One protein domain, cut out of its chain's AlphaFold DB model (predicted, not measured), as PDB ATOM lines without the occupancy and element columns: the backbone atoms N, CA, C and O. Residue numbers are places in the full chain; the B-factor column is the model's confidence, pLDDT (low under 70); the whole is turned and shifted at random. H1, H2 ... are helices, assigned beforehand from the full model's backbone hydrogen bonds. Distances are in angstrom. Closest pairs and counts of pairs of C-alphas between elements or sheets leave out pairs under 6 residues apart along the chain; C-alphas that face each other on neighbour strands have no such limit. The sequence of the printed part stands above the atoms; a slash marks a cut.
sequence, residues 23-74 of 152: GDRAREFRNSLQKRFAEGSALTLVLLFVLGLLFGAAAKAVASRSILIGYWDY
ATOM      1  N   GLY A  23      70.863 -22.421 196.520       75.06
ATOM      2  CA  GLY A  23      69.424 -22.677 196.592       75.06
ATOM      3  C   GLY A  23      69.047 -24.163 196.595       75.06
ATOM      4  O   GLY A  23      68.152 -24.560 197.342       75.06
ATOM      5  N   ASP A  24      69.749 -24.996 195.831       78.62
ATOM      6  CA  ASP A  24      69.517 -26.445 195.793       78.62
ATOM      7  C   ASP A  24      70.020 -27.108 197.072       78.62
ATOM      8  O   ASP A  24      69.313 -27.927 197.663       78.62
ATOM      9  N   ARG A  25      71.172 -26.660 197.589       74.88
ATOM     10  CA  ARG A  25      71.657 -27.080 198.913       74.88
ATOM     11  C   ARG A  25      70.662 -26.695 200.004       74.88
ATOM     12  O   ARG A  25      70.311 -27.532 200.828       74.88
ATOM     13  N   ALA A  26      70.145 -25.466 199.989       76.88
ATOM     14  CA  ALA A  26      69.150 -25.019 200.962       76.88
ATOM     15  C   ALA A  26      67.854 -25.850 200.898       76.88
ATOM     16  O   ALA A  26      67.278 -26.177 201.938       76.88
ATOM     17  N   ARG A  27      67.407 -26.244 199.698       79.94
ATOM     18  CA  ARG A  27      66.240 -27.124 199.521       79.94
ATOM     19  C   ARG A  27      66.499 -28.547 200.020       79.94
ATOM     20  O   ARG A  27      65.639 -29.097 200.707       79.94
ATOM     21  N   GLU A  28      67.667 -29.121 199.744       81.25
ATOM     22  CA  GLU A  28      68.071 -30.441 200.255       81.25
ATOM     23  C   GLU A  28      68.198 -30.447 201.786       81.25
ATOM     24  O   GLU A  28      67.705 -31.359 202.460       81.25
ATOM     25  N   PHE A  29      68.771 -29.387 202.363       79.62
ATOM     26  CA  PHE A  29      68.810 -29.194 203.812       79.62
ATOM     27  C   PHE A  29      67.411 -29.067 204.401       79.62
ATOM     28  O   PHE A  29      67.117 -29.715 205.399       79.62
ATOM     29  N   ARG A  30      66.514 -28.301 203.773       79.62
ATOM     30  CA  ARG A  30      65.131 -28.163 204.247       79.62
ATOM     31  C   ARG A  30      64.383 -29.494 204.216       79.62
ATOM     32  O   ARG A  30      63.728 -29.837 205.195       79.62
ATOM     33  N   ASN A  31      64.500 -30.251 203.128       80.56
ATOM     34  CA  ASN A  31      63.823 -31.540 202.978       80.56
ATOM     35  C   ASN A  31      64.381 -32.591 203.953       80.56
ATOM     36  O   ASN A  31      63.616 -33.361 204.533       80.56
ATOM     37  N   SER A  32      65.699 -32.603 204.183       75.12
ATOM     38  CA  SER A  32      66.320 -33.487 205.179       75.12
ATOM     39  C   SER A  32      65.973 -33.086 206.614       75.12
ATOM     40  O   SER A  32      65.695 -33.968 207.427       75.12
ATOM     41  N   LEU A  33      65.891 -31.782 206.916       71.50
ATOM     42  CA  LEU A  33      65.353 -31.285 208.183       71.50
ATOM     43  C   LEU A  33      63.922 -31.782 208.365       71.50
ATOM     44  O   LEU A  33      63.630 -32.425 209.364       71.50
ATOM     45  N   GLN A  34      63.045 -31.538 207.390       73.88
ATOM     46  CA  GLN A  34      61.627 -31.896 207.458       73.88
ATOM     47  C   GLN A  34      61.422 -33.403 207.649       73.88
ATOM     48  O   GLN A  34      60.558 -33.807 208.424       73.88
ATOM     49  N   LYS A  35      62.260 -34.234 207.019       71.56
ATOM     50  CA  LYS A  35      62.253 -35.686 207.231       71.56
ATOM     51  C   LYS A  35      62.702 -36.069 208.649       71.56
ATOM     52  O   LYS A  35      62.023 -36.858 209.294       71.56
ATOM     53  N   ARG A  36      63.765 -35.449 209.178       68.00
ATOM     54  CA  ARG A  36      64.231 -35.653 210.569       68.00
ATOM     55  C   ARG A  36      63.253 -35.119 211.623       68.00
ATOM     56  O   ARG A  36      63.215 -35.629 212.737       68.00
ATOM     57  N   PHE A  37      62.464 -34.102 211.281       65.75
ATOM     58  CA  PHE A  37      61.354 -33.619 212.102       65.75
ATOM     59  C   PHE A  37      60.177 -34.590 212.098       65.75
ATOM     60  O   PHE A  37      59.612 -34.852 213.154       65.75
ATOM     61  N   ALA A  38      59.832 -35.135 210.928       67.31
ATOM     62  CA  ALA A  38      58.772 -36.128 210.787       67.31
ATOM     63  C   ALA A  38      59.125 -37.459 211.476       67.31
ATOM     64  O   ALA A  38      58.242 -38.120 212.009       67.31
ATOM     65  N   GLU A  39      60.414 -37.812 211.531       69.50
ATOM     66  CA  GLU A  39      60.935 -38.964 212.287       69.50
ATOM     67  C   GLU A  39      60.971 -38.731 213.814       69.50
ATOM     68  O   GLU A  39      61.307 -39.640 214.568       69.50
ATOM     69  N   GLY A  40      60.552 -37.552 214.295       64.69
ATOM     70  CA  GLY A  40      60.015 -37.400 215.648       64.69
ATOM     71  C   GLY A  40      60.991 -37.674 216.792       64.69
ATOM     72  O   GLY A  40      60.607 -38.277 217.791       64.69
ATOM     73  N   SER A  41      62.244 -37.222 216.701       69.12
ATOM     74  CA  SER A  41      63.126 -37.272 217.871       69.12
ATOM     75  C   SER A  41      62.811 -36.097 218.810       69.12
ATOM     76  O   SER A  41      62.938 -34.931 218.439       69.12
ATOM     77  N   ALA A  42      62.423 -36.368 220.057       72.00
ATOM     78  CA  ALA A  42      62.252 -35.315 221.068       72.00
ATOM     79  C   ALA A  42      63.535 -34.475 221.242       72.00
ATOM     80  O   ALA A  42      63.483 -33.284 221.537       72.00
ATOM     81  N   LEU A  43      64.694 -35.085 220.981       77.62
ATOM     82  CA  LEU A  43      66.006 -34.458 221.064       77.62
ATOM     83  C   LEU A  43      66.200 -33.341 220.027       77.62
ATOM     84  O   LEU A  43      66.767 -32.305 220.364       77.62
ATOM     85  N   THR A  44      65.697 -33.494 218.799       76.56
ATOM     86  CA  THR A  44      65.761 -32.430 217.780       76.56
ATOM     87  C   THR A  44      64.859 -31.254 218.141       76.56
ATOM     88  O   THR A  44      65.279 -30.109 217.984       76.56
ATOM     89  N   LEU A  45      63.668 -31.506 218.695       80.50
ATOM     90  CA  LEU A  45      62.776 -30.448 219.188       80.50
ATOM     91  C   LEU A  45      63.387 -29.685 220.372       80.50
ATOM     92  O   LEU A  45      63.372 -28.455 220.378       80.50
ATOM     93  N   VAL A  46      63.983 -30.397 221.333       83.06
ATOM     94  CA  VAL A  46      64.697 -29.781 222.465       83.06
ATOM     95  C   VAL A  46      65.887 -28.961 221.972       83.06
ATOM     96  O   VAL A  46      66.070 -27.827 222.410       83.06
ATOM     97  N   LEU A  47      66.667 -29.484 221.023       84.88
ATOM     98  CA  LEU A  47      67.805 -28.768 220.450       84.88
ATOM     99  C   LEU A  47      67.367 -27.447 219.801       84.88
ATOM    100  O   LEU A  47      67.992 -26.413 220.021       84.88
ATOM    101  N   LEU A  48      66.268 -27.455 219.049       83.62
ATOM    102  CA  LEU A  48      65.734 -26.246 218.415       83.62
ATOM    103  C   LEU A  48      65.134 -25.266 219.404       83.62
ATOM    104  O   LEU A  48      65.259 -24.061 219.203       83.62
ATOM    105  N   PHE A  49      64.521 -25.758 220.475       85.81
ATOM    106  CA  PHE A  49      64.054 -24.908 221.559       85.81
ATOM    107  C   PHE A  49      65.226 -24.182 222.229       85.81
ATOM    108  O   PHE A  49      65.184 -22.963 222.386       85.81
ATOM    109  N   VAL A  50      66.317 -24.896 222.534       88.81
ATOM    110  CA  VAL A  50      67.538 -24.294 223.092       88.81
ATOM    111  C   VAL A  50      68.155 -23.292 222.112       88.81
ATOM    112  O   VAL A  50      68.475 -22.173 222.512       88.81
ATOM    113  N   LEU A  51      68.268 -23.636 220.825       87.75
ATOM    114  CA  LEU A  51      68.757 -22.701 219.804       87.75
ATOM    115  C   LEU A  51      67.859 -21.461 219.684       87.75
ATOM    116  O   LEU A  51      68.372 -20.347 219.578       87.75
ATOM    117  N   GLY A  52      66.540 -21.636 219.736       87.56
ATOM    118  CA  GLY A  52      65.565 -20.549 219.706       87.56
ATOM    119  C   GLY A  52      65.695 -19.615 220.909       87.56
ATOM    120  O   GLY A  52      65.673 -18.397 220.737       87.56
ATOM    121  N   LEU A  53      65.914 -20.157 222.112       88.00
ATOM    122  CA  LEU A  53      66.176 -19.360 223.314       88.00
ATOM    123  C   LEU A  53      67.479 -18.562 223.202       88.00
ATOM    124  O   LEU A  53      67.497 -17.378 223.543       88.00
ATOM    125  N   LEU A  54      68.551 -19.175 222.691       88.12
ATOM    126  CA  LEU A  54      69.834 -18.497 222.489       88.12
ATOM    127  C   LEU A  54      69.716 -17.360 221.465       88.12
ATOM    128  O   LEU A  54      70.183 -16.252 221.727       88.12
ATOM    129  N   PHE A  55      69.039 -17.595 220.337       87.06
ATOM    130  CA  PHE A  55      68.787 -16.558 219.334       87.06
ATOM    131  C   PHE A  55      67.866 -15.451 219.854       87.06
ATOM    132  O   PHE A  55      68.140 -14.278 219.616       87.06
ATOM    133  N   GLY A  56      66.811 -15.793 220.597       78.75
ATOM    134  CA  GLY A  56      65.917 -14.813 221.218       78.75
ATOM    135  C   GLY A  56      66.638 -13.935 222.245       78.75
ATOM    136  O   GLY A  56      66.463 -12.715 222.250       78.75
ATOM    137  N   ALA A  57      67.506 -14.527 223.068       78.62
ATOM    138  CA  ALA A  57      68.336 -13.791 224.019       78.62
ATOM    139  C   ALA A  57      69.362 -12.889 223.311       78.62
ATOM    140  O   ALA A  57      69.506 -11.720 223.677       78.62
ATOM    141  N   ALA A  58      70.027 -13.395 222.268       76.00
ATOM    142  CA  ALA A  58      70.965 -12.615 221.465       76.00
ATOM    143  C   ALA A  58      70.267 -11.445 220.751       76.00
ATOM    144  O   ALA A  58      70.749 -10.315 220.807       76.00
ATOM    145  N   ALA A  59      69.094 -11.678 220.155       72.88
ATOM    146  CA  ALA A  59      68.288 -10.639 219.520       72.88
ATOM    147  C   ALA A  59      67.841  -9.570 220.527       72.88
ATOM    148  O   ALA A  59      67.928  -8.378 220.233       72.88
ATOM    149  N   LYS A  60      67.442  -9.968 221.742       72.44
ATOM    150  CA  LYS A  60      67.103  -9.034 222.825       72.44
ATOM    151  C   LYS A  60      68.306  -8.182 223.242       72.44
ATOM    152  O   LYS A  60      68.160  -6.974 223.415       72.44
ATOM    153  N   ALA A  61      69.491  -8.782 223.359       67.81
ATOM    154  CA  ALA A  61      70.719  -8.054 223.672       67.81
ATOM    155  C   ALA A  61      71.086  -7.049 222.562       67.81
ATOM    156  O   ALA A  61      71.409  -5.899 222.857       67.81
ATOM    157  N   VAL A  62      70.965  -7.443 221.292       62.81
ATOM    158  CA  VAL A  62      71.219  -6.558 220.141       62.81
ATOM    159  C   VAL A  62      70.198  -5.416 220.074       62.81
ATOM    160  O   VAL A  62      70.601  -4.262 219.943       62.81
ATOM    161  N   ALA A  63      68.904  -5.696 220.253       60.50
ATOM    162  CA  ALA A  63      67.851  -4.676 220.261       60.50
ATOM    163  C   ALA A  63      68.018  -3.670 221.413       60.50
ATOM    164  O   ALA A  63      67.853  -2.466 221.227       60.50
ATOM    165  N   SER A  64      68.420  -4.145 222.597       57.97
ATOM    166  CA  SER A  64      68.706  -3.264 223.737       57.97
ATOM    167  C   SER A  64      69.899  -2.332 223.496       57.97
ATOM    168  O   SER A  64      70.010  -1.294 224.141       57.97
ATOM    169  N   ARG A  65      70.784  -2.680 222.554       55.94
ATOM    170  CA  ARG A  65      71.967  -1.890 222.208       55.94
ATOM    171  C   ARG A  65      71.717  -0.937 221.036       55.94
ATOM    172  O   ARG A  65      72.341   0.118 220.991       55.94
ATOM    173  N   SER A  66      70.801  -1.262 220.122       52.25
ATOM    174  CA  SER A  66      70.478  -0.414 218.964       52.25
ATOM    175  C   SER A  66      69.476   0.706 219.264       52.25
ATOM    176  O   SER A  66      69.513   1.728 218.588       52.25
ATOM    177  N   ILE A  67      68.649   0.585 220.310       51.84
ATOM    178  CA  ILE A  67      67.769   1.676 220.790       51.84
ATOM    179  C   ILE A  67      68.567   2.781 221.530       51.84
ATOM    180  O   ILE A  67      68.025   3.825 221.882       51.84
ATOM    181  N   LEU A  68      69.873   2.596 221.755       52.78
ATOM    182  CA  LEU A  68      70.720   3.563 222.468       52.78
ATOM    183  C   LEU A  68      71.539   4.498 221.563       52.78
ATOM    184  O   LEU A  68      72.192   5.403 222.085       52.78
ATOM    185  N   ILE A  69      71.497   4.336 220.236       53.56
ATOM    186  CA  ILE A  69      72.144   5.266 219.294       53.56
ATOM    187  C   ILE A  69      71.173   6.428 219.050       53.56
ATOM    188  O   ILE A  69      70.477   6.493 218.045       53.56
ATOM    189  N   GLY A  70      71.032   7.287 220.049       53.88
ATOM    190  CA  GLY A  70      70.143   8.448 220.017       53.88
ATOM    191  C   GLY A  70      69.781   8.915 221.419       53.88
ATOM    192  O   GLY A  70      69.818  10.102 221.697       53.88
ATOM    193  N   TYR A  71      69.530   7.990 222.352       53.88
ATOM    194  CA  TYR A  71      69.169   8.350 223.729       53.88
ATOM    195  C   TYR A  71      70.344   8.939 224.532       53.88
ATOM    196  O   TYR A  71      70.137   9.808 225.371       53.88
ATOM    197  N   TRP A  72      71.584   8.517 224.250       55.75
ATOM    198  CA  TRP A  72      72.773   9.027 224.950       55.75
ATOM    199  C   TRP A  72      73.130  10.481 224.611       55.75
ATOM    200  O   TRP A  72      73.772  11.143 225.422       55.75
ATOM    201  N   ASP A  73      72.688  10.988 223.458       56.94
ATOM    202  CA  ASP A  73      72.919  12.388 223.068       56.94
ATOM    203  C   ASP A  73      71.940  13.348 223.774       56.94
ATOM    204  O   ASP A  73      72.212  14.535 223.929       56.94
ATOM    205  N   TYR A  74      70.819  12.824 224.290       52.44
ATOM    206  CA  TYR A  74      69.826  13.587 225.060       52.44
ATOM    207  C   TYR A  74      69.926  13.385 226.576       52.44
ATOM    208  O   TYR A  74      69.245  14.082 227.334       52.44
TER     209      TYR A  74
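What this domain is: This is residues 23 to 74 of the 152 residues of an uncharacterized protein of Candidatus Moranbacteria bacterium (UniProt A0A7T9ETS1). Two helices, the long H2 and the shorter H1, meet near their ends as an open V, and a short tail past the far end of H2 carries the small helix H3. No compact core forms: the two arms close only at the corner between them, and H3 at the tail's end is apart from both. The printed part has 52 residues with three named helices, in the order H1, H2, H3, and no named strand; its class is all helix. It is extended, with a radius of gyration of the C-alphas of 17.8 A, and flat, spanning 54 by 28 by 9 A.

Where its parts are: Find C-alpha 42 at (62.252, -35.315, 221.068); from there H2, residues 42 to 66, runs 35.9 A to C-alpha 66 at (70.478, -0.414, 218.964). Go back to C-alpha 23 at (69.424, -22.677, 196.592), where H1, residues 23 to 38, begins its 22.3 A. Past H2 comes H3, residues 71 to 74, 5.4 A long, ending at C-alpha 74 at (69.826, 13.587, 225.060).

How they stand to each other: Start from H2: H1 is close but not clearly touching it, and the closest C-alphas, those of Phe 37 and Thr 44, are 7.3 A apart. Their lines stand at a steep tilt of 54 degrees, and they run opposite ways. H3 is apart from H2 and from H1. In H1 and H2 every O i to N i+4 pair is within hydrogen-bond range; H3 is too short for such a pair, and its 1 O i to N i+3 pair is within range.

The domain as a whole: Look from Glu 39 to Tyr 74, whose C-alphas, the two farthest apart, are 54.8 A from each other. The printed part has no cut, and the links H1 to H2 and H2 to H3 are tight. The mean pLDDT of the printed part is 71.9, and residues 36 to 41 and 61 to 74 are under 70.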